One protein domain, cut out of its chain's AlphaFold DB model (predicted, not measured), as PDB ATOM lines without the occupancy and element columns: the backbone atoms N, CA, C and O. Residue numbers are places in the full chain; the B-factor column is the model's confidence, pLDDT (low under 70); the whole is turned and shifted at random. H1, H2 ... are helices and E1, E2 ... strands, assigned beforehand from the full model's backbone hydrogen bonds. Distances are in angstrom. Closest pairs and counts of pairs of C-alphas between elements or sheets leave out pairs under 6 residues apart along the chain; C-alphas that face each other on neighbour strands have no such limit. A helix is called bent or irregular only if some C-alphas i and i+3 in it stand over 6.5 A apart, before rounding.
ATOM      1  N   VAL A   5     127.930  25.799 141.074       96.81
ATOM      2  CA  VAL A   5     128.500  26.561 139.950       96.81
ATOM      3  C   VAL A   5     129.171  25.665 138.902       96.81
ATOM      4  O   VAL A   5     129.089  25.938 137.712       96.81
ATOM      5  N   LEU A   6     129.802  24.560 139.316       97.75
ATOM      6  CA  LEU A   6     130.395  23.613 138.369       97.75
ATOM      7  C   LEU A   6     129.298  22.834 137.640       97.75
ATOM      8  O   LEU A   6     129.410  22.605 136.442       97.75
ATOM      9  N   SER A   7     128.215  22.499 138.349       96.69
ATOM     10  CA  SER A   7     127.021  21.893 137.750       96.69
ATOM     11  C   SER A   7     126.381  22.823 136.714       96.69
ATOM     12  O   SER A   7     126.008  22.366 135.644       96.69
ATOM     13  N   GLU A   8     126.320  24.130 136.983       95.88
ATOM     14  CA  GLU A   8     125.837  25.145 136.034       95.88
ATOM     15  C   GLU A   8     126.701  25.216 134.767       95.88
ATOM     16  O   GLU A   8     126.174  25.210 133.654       95.88
ATOM     17  N   LEU A   9     128.030  25.228 134.917       97.56
ATOM     18  CA  LEU A   9     128.933  25.187 133.766       97.56
ATOM     19  C   LEU A   9     128.747  23.893 132.960       97.56
ATOM     20  O   LEU A   9     128.756  23.938 131.732       97.56
ATOM     21  N   ILE A  10     128.533  22.755 133.620       97.31
ATOM     22  CA  ILE A  10     128.234  21.486 132.943       97.31
ATOM     23  C   ILE A  10     126.892  21.540 132.218       97.31
ATOM     24  O   ILE A  10     126.845  21.156 131.054       97.31
ATOM     25  N   ASP A  11     125.835  22.067 132.837       95.81
ATOM     26  CA  ASP A  11     124.528  22.248 132.190       95.81
ATOM     27  C   ASP A  11     124.655  23.088 130.902       95.81
ATOM     28  O   ASP A  11     123.950  22.848 129.919       95.81
ATOM     29  N   TYR A  12     125.588  24.045 130.875       97.44
ATOM     30  CA  TYR A  12     125.878  24.853 129.694       97.44
ATOM     31  C   TYR A  12     126.761  24.145 128.651       97.44
ATOM     32  O   TYR A  12     126.485  24.240 127.452       97.44
ATOM     33  N   PHE A  13     127.842  23.482 129.066       97.56
ATOM     34  CA  PHE A  13     128.862  22.946 128.156       97.56
ATOM     35  C   PHE A  13     128.612  21.499 127.724       97.56
ATOM     36  O   PHE A  13     129.004  21.123 126.620       97.56
ATOM     37  N   ALA A  14     127.942  20.677 128.535       96.62
ATOM     38  CA  ALA A  14     127.711  19.269 128.225       96.62
ATOM     39  C   ALA A  14     127.003  19.061 126.871       96.62
ATOM     40  O   ALA A  14     127.518  18.269 126.074       96.62
ATOM     41  N   PRO A  15     125.929  19.798 126.510       96.06
ATOM     42  CA  PRO A  15     125.287  19.652 125.196       96.06
ATOM     43  C   PRO A  15     126.217  19.958 124.013       96.06
ATOM     44  O   PRO A  15     126.008  19.466 122.904       96.06
ATOM     45  N   LEU A  16     127.259  20.757 124.253       97.12
ATOM     46  CA  LEU A  16     128.251  21.160 123.263       97.12
ATOM     47  C   LEU A  16     129.462  20.211 123.220       97.12
ATOM     48  O   LEU A  16     130.291  20.348 122.328       97.12
ATOM     49  N   SER A  17     129.595  19.267 124.153       97.44
ATOM     50  CA  SER A  17     130.748  18.358 124.231       97.44
ATOM     51  C   SER A  17     130.634  17.155 123.286       97.44
ATOM     52  O   SER A  17     129.535  16.754 122.888       97.44
ATOM     53  N   THR A  18     131.772  16.554 122.921       96.88
ATOM     54  CA  THR A  18     131.789  15.311 122.128       96.88
ATOM     55  C   THR A  18     131.665  14.067 122.996       96.88
ATOM     56  O   THR A  18     130.883  13.174 122.664       96.88
ATOM     57  N   PHE A  19     132.406  14.018 124.098       97.00
ATOM     58  CA  PHE A  19     132.402  12.913 125.048       97.00
ATOM     59  C   PHE A  19     132.073  13.424 126.445       97.00
ATOM     60  O   PHE A  19     132.538  14.491 126.848       97.00
ATOM     61  N   GLN A  20     131.308  12.625 127.183       96.62
ATOM     62  CA  GLN A  20     130.946  12.889 128.570       96.62
ATOM     63  C   GLN A  20     131.181  11.634 129.396       96.62
ATOM     64  O   GLN A  20     130.856  10.527 128.957       96.62
ATOM     65  N   ARG A  21     131.727  11.806 130.595       95.06
ATOM     66  CA  ARG A  21     131.943  10.717 131.545       95.06
ATOM     67  C   ARG A  21     131.712  11.218 132.958       95.06
ATOM     68  O   ARG A  21     132.204  12.282 133.309       95.06
ATOM     69  N   GLU A  22     131.024  10.428 133.768       94.62
ATOM     70  CA  GLU A  22     130.894  10.665 135.204       94.62
ATOM     71  C   GLU A  22     131.550   9.516 135.971       94.62
ATOM     72  O   GLU A  22     131.277   8.343 135.706       94.62
ATOM     73  N   GLU A  23     132.428   9.844 136.916       91.75
ATOM     74  CA  GLU A  23     133.070   8.864 137.789       91.75
ATOM     75  C   GLU A  23     133.462   9.498 139.123       91.75
ATOM     76  O   GLU A  23     134.035  10.583 139.170       91.75
ATOM     77  N   GLY A  24     133.141   8.831 140.237       88.44
ATOM     78  CA  GLY A  24     133.488   9.333 141.572       88.44
ATOM     79  C   GLY A  24     132.876  10.703 141.905       88.44
ATOM     80  O   GLY A  24     133.386  11.404 142.774       88.44
ATOM     81  N   GLY A  25     131.805  11.099 141.206       91.88
ATOM     82  CA  GLY A  25     131.181  12.421 141.312       91.88
ATOM     83  C   GLY A  25     131.910  13.543 140.564       91.88
ATOM     84  O   GLY A  25     131.479  14.690 140.662       91.88
ATOM     85  N   ALA A  26     132.993  13.234 139.845       95.50
ATOM     86  CA  ALA A  26     133.594  14.126 138.864       95.50
ATOM     87  C   ALA A  26     132.948  13.906 137.494       95.50
ATOM     88  O   ALA A  26     132.575  12.783 137.149       95.50
ATOM     89  N   VAL A  27     132.845  14.975 136.712       97.38
ATOM     90  CA  VAL A  27     132.295  14.934 135.353       97.38
ATOM     91  C   VAL A  27     133.358  15.427 134.387       97.38
ATOM     92  O   VAL A  27     133.854  16.540 134.527       97.38
ATOM     93  N   THR A  28     133.709  14.615 133.401       97.50
ATOM     94  CA  THR A  28     134.659  14.966 132.348       97.50
ATOM     95  C   THR A  28     133.917  15.235 131.050       97.50
ATOM     96  O   THR A  28     133.192  14.370 130.558       97.50
ATOM     97  N   LEU A  29     134.139  16.421 130.489       98.25
ATOM     98  CA  LEU A  29     133.707  16.809 129.151       98.25
ATOM     99  C   LEU A  29     134.945  16.879 128.262       98.25
ATOM    100  O   LEU A  29     135.882  17.591 128.619       98.25
ATOM    101  N   LEU A  30     134.955  16.164 127.133       97.44
ATOM    102  CA  LEU A  30     136.036  16.240 126.144       97.44
ATOM    103  C   LEU A  30     135.500  16.552 124.752       97.44
ATOM    104  O   LEU A  30     134.513  15.972 124.288       97.44
ATOM    105  N   THR A  31     136.218  17.420 124.053       96.50
ATOM    106  CA  THR A  31     135.989  17.782 122.658       96.50
ATOM    107  C   THR A  31     137.337  17.896 121.946       96.50
ATOM    108  O   THR A  31     137.806  19.005 121.673       96.50
ATOM    109  N   PRO A  32     137.980  16.751 121.638       93.69
ATOM    110  CA  PRO A  32     139.249  16.747 120.924       93.69
ATOM    111  C   PRO A  32     139.160  17.561 119.629       93.69
ATOM    112  O   PRO A  32     138.176  17.464 118.894       93.69
ATOM    113  N   GLY A  33     140.181  18.376 119.364       91.19
ATOM    114  CA  GLY A  33     140.220  19.256 118.194       91.19
ATOM    115  C   GLY A  33     139.490  20.596 118.351       91.19
ATOM    116  O   GLY A  33     139.422  21.346 117.382       91.19
ATOM    117  N   VAL A  34     138.985  20.944 119.541       93.69
ATOM    118  CA  VAL A  34     138.407  22.269 119.824       93.69
ATOM    119  C   VAL A  34     139.029  22.860 121.084       93.69
ATOM    120  O   VAL A  34     138.956  22.257 122.149       93.69
ATOM    121  N   ASN A  35     139.588  24.069 120.995       91.06
ATOM    122  CA  ASN A  35     140.251  24.735 122.118       91.06
ATOM    123  C   ASN A  35     139.280  25.588 122.958       91.06
ATOM    124  O   ASN A  35     139.319  26.814 122.938       91.06
ATOM    125  N   VAL A  36     138.374  24.929 123.683       94.62
ATOM    126  CA  VAL A  36     137.462  25.579 124.640       94.62
ATOM    127  C   VAL A  36     137.631  24.926 126.007       94.62
ATOM    128  O   VAL A  36     137.413  23.721 126.142       94.62
ATOM    129  N   LEU A  37     137.990  25.723 127.023       90.69
ATOM    130  CA  LEU A  37     138.288  25.240 128.381       90.69
ATOM    131  C   LEU A  37     137.143  24.399 128.960       90.69
ATOM    132  O   LEU A  37     137.359  23.267 129.380       90.69
ATOM    133  N   GLY A  38     135.912  24.919 128.917       93.81
ATOM    134  CA  GLY A  38     134.734  24.230 129.456       93.81
ATOM    135  C   GLY A  38     134.323  22.959 128.702       93.81
ATOM    136  O   GLY A  38     133.488  22.203 129.182       93.81
ATOM    137  N   LEU A  39     134.906  22.698 127.527       96.38
ATOM    138  CA  LEU A  39     134.614  21.513 126.712       96.38
ATOM    139  C   LEU A  39     135.690  20.433 126.779       96.38
ATOM    140  O   LEU A  39     135.507  19.384 126.160       96.38
ATOM    141  N   ASN A  40     136.784  20.687 127.496       96.69
ATOM    142  CA  ASN A  40     137.928  19.787 127.619       96.69
ATOM    143  C   ASN A  40     138.428  19.729 129.063       96.69
ATOM    144  O   ASN A  40     139.628  19.796 129.295       96.69
ATOM    145  N   ALA A  41     137.519  19.653 130.037       97.50
ATOM    146  CA  ALA A  41     137.848  19.685 131.457       97.50
ATOM    147  C   ALA A  41     137.152  18.571 132.246       97.50
ATOM    148  O   ALA A  41     136.043  18.137 131.927       97.50
ATOM    149  N   THR A  42     137.800  18.150 133.330       97.62
ATOM    150  CA  THR A  42     137.201  17.355 134.403       97.62
ATOM    151  C   THR A  42     136.787  18.276 135.543       97.62
ATOM    152  O   THR A  42     137.630  18.856 136.221       97.62
ATOM    153  N   TYR A  43     135.487  18.385 135.780       97.88
ATOM    154  CA  TYR A  43     134.886  19.149 136.863       97.88
ATOM    155  C   TYR A  43     134.888  18.326 138.147       97.88
ATOM    156  O   TYR A  43     134.319  17.231 138.198       97.88
ATOM    157  N   LEU A  44     135.547  18.848 139.178       96.88
ATOM    158  CA  LEU A  44     135.812  18.121 140.413       96.88
ATOM    159  C   LEU A  44     134.764  18.411 141.497       96.88
ATOM    160  O   LEU A  44     134.398  19.571 141.712       96.88
ATOM    161  N   PRO A  45     134.307  17.385 142.237       95.19
ATOM    162  CA  PRO A  45     133.523  17.588 143.447       95.19
ATOM    163  C   PRO A  45     134.391  18.181 144.569       95.19
ATOM    164  O   PRO A  45     135.618  18.185 144.489       95.19
ATOM    165  N   GLU A  46     133.758  18.637 145.656       89.38
ATOM    166  CA  GLU A  46     134.472  19.207 146.817       89.38
ATOM    167  C   GLU A  46     135.478  18.226 147.437       89.38
ATOM    168  O   GLU A  46     136.578  18.606 147.832       89.38
ATOM    169  N   VAL A  47     135.101  16.947 147.502       88.81
ATOM    170  CA  VAL A  47     135.984  15.861 147.929       88.81
ATOM    171  C   VAL A  47     136.578  15.232 146.679       88.81
ATOM    172  O   VAL A  47     135.931  14.408 146.037       88.81
ATOM    173  N   VAL A  48     137.793  15.655 146.334       86.50
ATOM    174  CA  VAL A  48     138.490  15.221 145.119       86.50
ATOM    175  C   VAL A  48     138.688  13.695 145.141       86.50
ATOM    176  O   VAL A  48     139.275  13.177 146.095       86.50
ATOM    177  N   PRO A  49     138.191  12.960 144.127       85.44
ATOM    178  CA  PRO A  49     138.365  11.515 144.041       85.44
ATOM    179  C   PRO A  49     139.786  11.153 143.581       85.44
ATOM    180  O   PRO A  49     140.597  12.017 143.257       85.44
ATOM    181  N   ASP A  50     140.081   9.855 143.504       88.50
ATOM    182  CA  ASP A  50     141.273   9.380 142.799       88.50
ATOM    183  C   ASP A  50     141.208   9.800 141.321       88.50
ATOM    184  O   ASP A  50     140.318   9.381 140.578       88.50
ATOM    185  N   LEU A  51     142.153  10.642 140.900       89.06
ATOM    186  CA  LEU A  51     142.154  11.243 139.569       89.06
ATOM    187  C   LEU A  51     142.717  10.321 138.486       89.06
ATOM    188  O   LEU A  51     142.531  10.626 137.313       89.06
ATOM    189  N   ARG A  52     143.354   9.189 138.823       90.69
ATOM    190  CA  ARG A  52     144.053   8.330 137.842       90.69
ATOM    191  C   ARG A  52     143.192   7.964 136.634       90.69
ATOM    192  O   ARG A  52     143.655   8.048 135.502       90.69
ATOM    193  N   SER A  53     141.932   7.603 136.873       88.62
ATOM    194  CA  SER A  53     140.984   7.252 135.810       88.62
ATOM    195  C   SER A  53     140.632   8.449 134.916       88.62
ATOM    196  O   SER A  53     140.573   8.315 133.692       88.62
ATOM    197  N   ALA A  54     140.449   9.633 135.511       88.19
ATOM    198  CA  ALA A  54     140.179  10.862 134.771       88.19
ATOM    199  C   ALA A  54     141.399  11.303 133.949       88.19
ATOM    200  O   ALA A  54     141.247  11.651 132.783       88.19
ATOM    201  N   LEU A  55     142.607  11.233 134.519       91.94
ATOM    202  CA  LEU A  55     143.855  11.554 133.818       91.94
ATOM    203  C   LEU A  55     144.073  10.624 132.615       91.94
ATOM    204  O   LEU A  55     144.300  11.103 131.507       91.94
ATOM    205  N   ALA A  56     143.904   9.312 132.808       92.31
ATOM    206  CA  ALA A  56     144.014   8.329 131.731       92.31
ATOM    207  C   ALA A  56     142.982   8.563 130.613       92.31
ATOM    208  O   ALA A  56     143.253   8.300 129.446       92.31
ATOM    209  N   TRP A  57     141.793   9.073 130.951       92.88
ATOM    210  CA  TRP A  57     140.777   9.409 129.955       92.88
ATOM    211  C   TRP A  57     141.208  10.571 129.056       92.88
ATOM    212  O   TRP A  57     141.050  10.487 127.844       92.88
ATOM    213  N   HIS A  58     141.790  11.627 129.630       94.94
ATOM    214  CA  HIS A  58     142.362  12.731 128.852       94.94
ATOM    215  C   HIS A  58     143.493  12.248 127.936       94.94
ATOM    216  O   HIS A  58     143.496  12.579 126.753       94.94
ATOM    217  N   GLU A  59     144.384  11.394 128.447       93.69
ATOM    218  CA  GLU A  59     145.506  10.829 127.683       93.69
ATOM    219  C   GLU A  59     145.045   9.990 126.481       93.69
ATOM    220  O   GLU A  59     145.538  10.186 125.372       93.69
ATOM    221  N   VAL A  60     144.053   9.110 126.663       94.38
ATOM    222  CA  VAL A  60     143.460   8.304 125.572       94.38
ATOM    223  C   VAL A  60     142.882   9.177 124.451       94.38
ATOM    224  O   VAL A  60     142.808   8.741 123.303       94.38
ATOM    225  N   HIS A  61     142.480  10.403 124.777       94.12
ATOM    226  CA  HIS A  61     141.943  11.383 123.837       94.12
ATOM    227  C   HIS A  61     142.963  12.449 123.408       94.12
ATOM    228  O   HIS A  61     142.569  13.417 122.757       94.12
ATOM    229  N   GLU A  62     144.246  12.267 123.742       93.69
ATOM    230  CA  GLU A  62     145.355  13.165 123.394       93.69
ATOM    231  C   GLU A  62     145.148  14.613 123.881       93.69
ATOM    232  O   GLU A  62     145.572  15.577 123.242       93.69
ATOM    233  N   LEU A  63     144.485  14.775 125.029       92.69
ATOM    234  CA  LEU A  63     144.217  16.071 125.647       92.69
ATOM    235  C   LEU A  63     145.018  16.242 126.943       92.69
ATOM    236  O   LEU A  63     145.237  15.274 127.675       92.69
ATOM    237  N   PRO A  64     145.453  17.474 127.269       92.38
ATOM    238  CA  PRO A  64     146.028  17.751 128.575       92.38
ATOM    239  C   PRO A  64     144.949  17.583 129.656       92.38
ATOM    240  O   PRO A  64     143.833  18.075 129.469       92.38
ATOM    241  N   PRO A  65     145.262  16.960 130.806       94.19
ATOM    242  CA  PRO A  65     144.294  16.723 131.869       94.19
ATOM    243  C   PRO A  65     143.951  18.018 132.612       94.19
ATOM    244  O   PRO A  65     144.507  18.338 133.666       94.19
ATOM    245  N   LEU A  66     143.025  18.774 132.033       96.50
ATOM    246  CA  LEU A  66     142.511  20.017 132.579       96.50
ATOM    247  C   LEU A  66     141.454  19.718 133.646       96.50
ATOM    248  O   LEU A  66     140.476  19.008 133.406       96.50
ATOM    249  N   LEU A  67     141.641  20.280 134.832       97.12
ATOM    250  CA  LEU A  67     140.793  20.101 136.002       97.12
ATOM    251  C   LEU A  67     140.107  21.427 136.337       97.12
ATOM    252  O   LEU A  67     140.784  22.445 136.473       97.12
ATOM    253  N   ALA A  68     138.783  21.406 136.486       97.81
ATOM    254  CA  ALA A  68     137.964  22.538 136.903       97.81
ATOM    255  C   ALA A  68     137.502  22.354 138.359       97.81
ATOM    256  O   ALA A  68     136.876  21.347 138.696       97.81
ATOM    257  N   SER A  69     137.795  23.318 139.231       97.25
ATOM    258  CA  SER A  69     137.531  23.221 140.674       97.25
ATOM    259  C   SER A  69     137.246  24.585 141.314       97.25
ATOM    260  O   SER A  69     137.534  25.629 140.739       97.25
ATOM    261  N   LEU A  70     136.700  24.595 142.537       96.56
ATOM    262  CA  LEU A  70     136.490  25.838 143.311       96.56
ATOM    263  C   LEU A  70     137.735  26.324 144.056       96.56
ATOM    264  O   LEU A  70     137.728  27.371 144.698       96.56
ATOM    265  N   SER A  71     138.806  25.543 144.034       94.19
ATOM    266  CA  SER A  71     140.080  25.880 144.661       94.19
ATOM    267  C   SER A  71     141.212  25.244 143.862       94.19
ATOM    268  O   SER A  71     140.992  24.169 143.294       94.19
ATOM    269  N   PRO A  72     142.407  25.859 143.812       92.56
ATOM    270  CA  PRO A  72     143.552  25.281 143.119       92.56
ATOM    271  C   PRO A  72     143.799  23.827 143.536       92.56
ATOM    272  O   PRO A  72     143.819  23.503 144.725       92.56
ATOM    273  N   VAL A  73     143.972  22.946 142.550       91.75
ATOM    274  CA  VAL A  73     144.244  21.525 142.788       91.75
ATOM    275  C   VAL A  73     145.736  21.347 143.056       91.75
ATOM    276  O   VAL A  73     146.570  21.824 142.289       91.75
ATOM    277  N   ALA A  74     146.085  20.658 144.143       88.88
ATOM    278  CA  ALA A  74     147.480  20.368 144.464       88.88
ATOM    279  C   ALA A  74     148.153  19.579 143.325       88.88
ATOM    280  O   ALA A  74     147.583  18.615 142.822       88.88
ATOM    281  N   GLY A  75     149.354  19.998 142.919       87.88
ATOM    282  CA  GLY A  75     150.093  19.381 141.809       87.88
ATOM    283  C   GLY A  75     149.634  19.801 140.406       87.88
ATOM    284  O   GLY A  75     150.327  19.506 139.436       87.88
ATOM    285  N   ALA A  76     148.522  20.533 140.274       93.25
ATOM    286  CA  ALA A  76     148.096  21.096 138.997       93.25
ATOM    287  C   ALA A  76     148.655  22.513 138.801       93.25
ATOM    288  O   ALA A  76     148.589  23.359 139.696       93.25
ATOM    289  N   GLN A  77     149.157  22.799 137.602       95.75
ATOM    290  CA  GLN A  77     149.513  24.154 137.199       95.75
ATOM    291  C   GLN A  77     148.245  24.891 136.774       95.75
ATOM    292  O   GLN A  77     147.606  24.517 135.792       95.75
ATOM    293  N   GLN A  78     147.890  25.965 137.479       95.44
ATOM    294  CA  GLN A  78     146.781  26.820 137.066       95.44
ATOM    295  C   GLN A  78     147.090  27.479 135.713       95.44
ATOM    296  O   GLN A  78     148.123  28.128 135.555       95.44
ATOM    297  N   VAL A  79     146.171  27.329 134.759       94.75
ATOM    298  CA  VAL A  79     146.262  27.923 133.413       94.75
ATOM    299  C   VAL A  79     145.214  29.005 133.181       94.75
ATOM    300  O   VAL A  79     145.407  29.870 132.334       94.75
ATOM    301  N   SER A  80     144.110  28.982 133.934       94.69
ATOM    302  CA  SER A  80     143.079  30.014 133.879       94.69
ATOM    303  C   SER A  80     142.241  30.036 135.160       94.69
ATOM    304  O   SER A  80     142.272  29.102 135.967       94.69
ATOM    305  N   ALA A  81     141.495  31.117 135.348       95.69
ATOM    306  CA  ALA A  81     140.451  31.237 136.350       95.69
ATOM    307  C   ALA A  81     139.291  32.044 135.761       95.69
ATOM    308  O   ALA A  81     139.514  32.967 134.979       95.69
ATOM    309  N   LEU A  82     138.071  31.692 136.151       96.69
ATOM    310  CA  LEU A  82     136.847  32.391 135.780       96.69
ATOM    311  C   LEU A  82     136.106  32.838 137.035       96.69
ATOM    312  O   LEU A  82     136.085  32.136 138.045       96.69
ATOM    313  N   GLU A  83     135.439  33.975 136.938       97.56
ATOM    314  CA  GLU A  83     134.391  34.392 137.858       97.56
ATOM    315  C   GLU A  83     133.043  34.080 137.219       97.56
ATOM    316  O   GLU A  83     132.742  34.565 136.129       97.56
ATOM    317  N   THR A 208     131.219  33.336 142.098       97.56
ATOM    318  CA  THR A 208     132.020  32.191 142.532       97.56
ATOM    319  C   THR A 208     133.201  31.999 141.586       97.56
ATOM    320  O   THR A 208     133.025  31.958 140.369       97.56
ATOM    321  N   GLY A 209     134.404  31.874 142.147       97.06
ATOM    322  CA  GLY A 209     135.617  31.594 141.382       97.06
ATOM    323  C   GLY A 209     135.710  30.124 140.968       97.06
ATOM    324  O   GLY A 209     135.451  29.227 141.773       97.06
ATOM    325  N   VAL A 210     136.107  29.883 139.722       97.94
ATOM    326  CA  VAL A 210     136.398  28.559 139.168       97.94
ATOM    327  C   VAL A 210     137.818  28.559 138.620       97.94
ATOM    328  O   VAL A 210     138.176  29.386 137.786       97.94
ATOM    329  N   PHE A 211     138.628  27.618 139.085       97.25
ATOM    330  CA  PHE A 211     140.022  27.457 138.702       97.25
ATOM    331  C   PHE A 211     140.147  26.352 137.668       97.25
ATOM    332  O   PHE A 211     139.539  25.293 137.821       97.25
ATOM    333  N   PHE A 212     140.968  26.591 136.650       97.31
ATOM    334  CA  PHE A 212     141.336  25.605 135.645       97.31
ATOM    335  C   PHE A 212     142.828  25.317 135.766       97.31
ATOM    336  O   PHE A 212     143.658  26.211 135.565       97.31
ATOM    337  N   GLY A 213     143.175  24.079 136.113       96.38
ATOM    338  CA  GLY A 213     144.558  23.639 136.272       96.38
ATOM    339  C   GLY A 213     144.870  22.408 135.438       96.38
ATOM    340  O   GLY A 213     144.072  21.480 135.392       96.38
ATOM    341  N   VAL A 214     146.029  22.389 134.789       94.94
ATOM    342  CA  VAL A 214     146.533  21.207 134.084       94.94
ATOM    343  C   VAL A 214     147.350  20.380 135.064       94.94
ATOM    344  O   VAL A 214     148.310  20.883 135.653       94.94
ATOM    345  N   SER A 215     146.972  19.119 135.256       88.12
ATOM    346  CA  SER A 215     147.786  18.190 136.040       88.12
ATOM    347  C   SER A 215     149.025  17.790 135.239       88.12
ATOM    348  O   SER A 215     148.909  17.332 134.105       88.12
ATOM    349  N   GLY A 216     150.214  17.932 135.825       73.94
ATOM    350  CA  GLY A 216     151.402  17.269 135.287       73.94
ATOM    351  C   GLY A 216     151.278  15.755 135.470       73.94
ATOM    352  O   GLY A 216     150.705  15.305 136.464       73.94
TER     353      GLY A 216
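What this domain is: This is residues 5 to 83 and 208 to 216 of the 218 residues of an uncharacterized protein of Deinococcus marmoris (UniProt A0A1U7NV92). A strongly twisted sheet of six strands runs between two helices: H1 packs on one side of E2 and E3 and H2 on the other side of them, so that these strands lie in the middle. The strands' lines turn by 105 degrees from edge to edge, and the long pair E5 and E6 makes the far part of the sheet, away from E1. The printed part has 88 residues, with two named helices and six named strands in the order H1 E1 E2 E3 H2 E4 E5 E6. The mixed sheet has the order E1 E2 E3 E4 E6 E5, and the class is mixed, helices and strands. The whole is compact, with a radius of gyration of the C-alphas of 11.4 A, and rounded, with spans of 26 by 26 by 24 A.

Where its parts are: H1, residues 5 to 16, begins at C-alpha 5 (128.500, 26.561, 139.950) and measures 17.5 A; it is irregular, but only just, with C-alphas 12 and 15 6.9 A apart. E1, residues 19 to 23, measures 13.4 A, and E2, residues 26 to 30, 13.1 A. E3 has residues 41 to 43, 6.2 A. H2, residues 52 to 60, measures 12.3 A and ends at C-alpha 60 (143.460, 8.304, 125.572). E4, residues 66 to 69, measures 10.0 A. E5, residues 76 to 83, measures 19.1 A and bends by 67 degrees at residue 79. E6, residues 208 to 215, measures 22.1 A and ends at C-alpha 215 (147.786, 18.190, 136.040).

How they stand to each other: E1, E2 and E3 form a meander, each strand the antiparallel neighbour of the one before, with hairpins E1 and E2, and E2 and E3. N 21 and O 28 are 3.0 A apart, and N 43 and O 27 2.8 A, within hydrogen-bond range. E3, H2 and E4 are a strand-helix-strand unit, two parallel neighbour strands with a helix between, its crossover right-handed; N 42 and O 66 are 2.8 A apart. E4 and E6 are antiparallel, with N 67 and O 213 2.8 A apart, as are E6 and E5, with N 82 and O 210 2.8 A apart. H1 is on the sheet; its closest C-alphas to E2 are those of Ala 14 and Leu 29, 6.5 A. H2 is on the sheet at a height of 8.6 A, over E3, and runs along the strands, at 19 degrees to E3 on the local plane; the closest C-alphas of H2 and E3 are those of Ala 54 and Thr 42, 7.2 A. H1 and H2 are apart. In H2 every O i to N i+4 pair is within hydrogen-bond range, in H1 6 of 8.

The domain as a whole: The two C-alphas farthest apart are those of Val 60 and Thr 208, 31.5 A. Residues 84 to 207 are cut out, and C-alphas 83 and 208 are 5.7 A apart across the cut. Of the links that are printed whole, none is long. The mean pLDDT of the printed part is 94.2, and no printed residue is under 70.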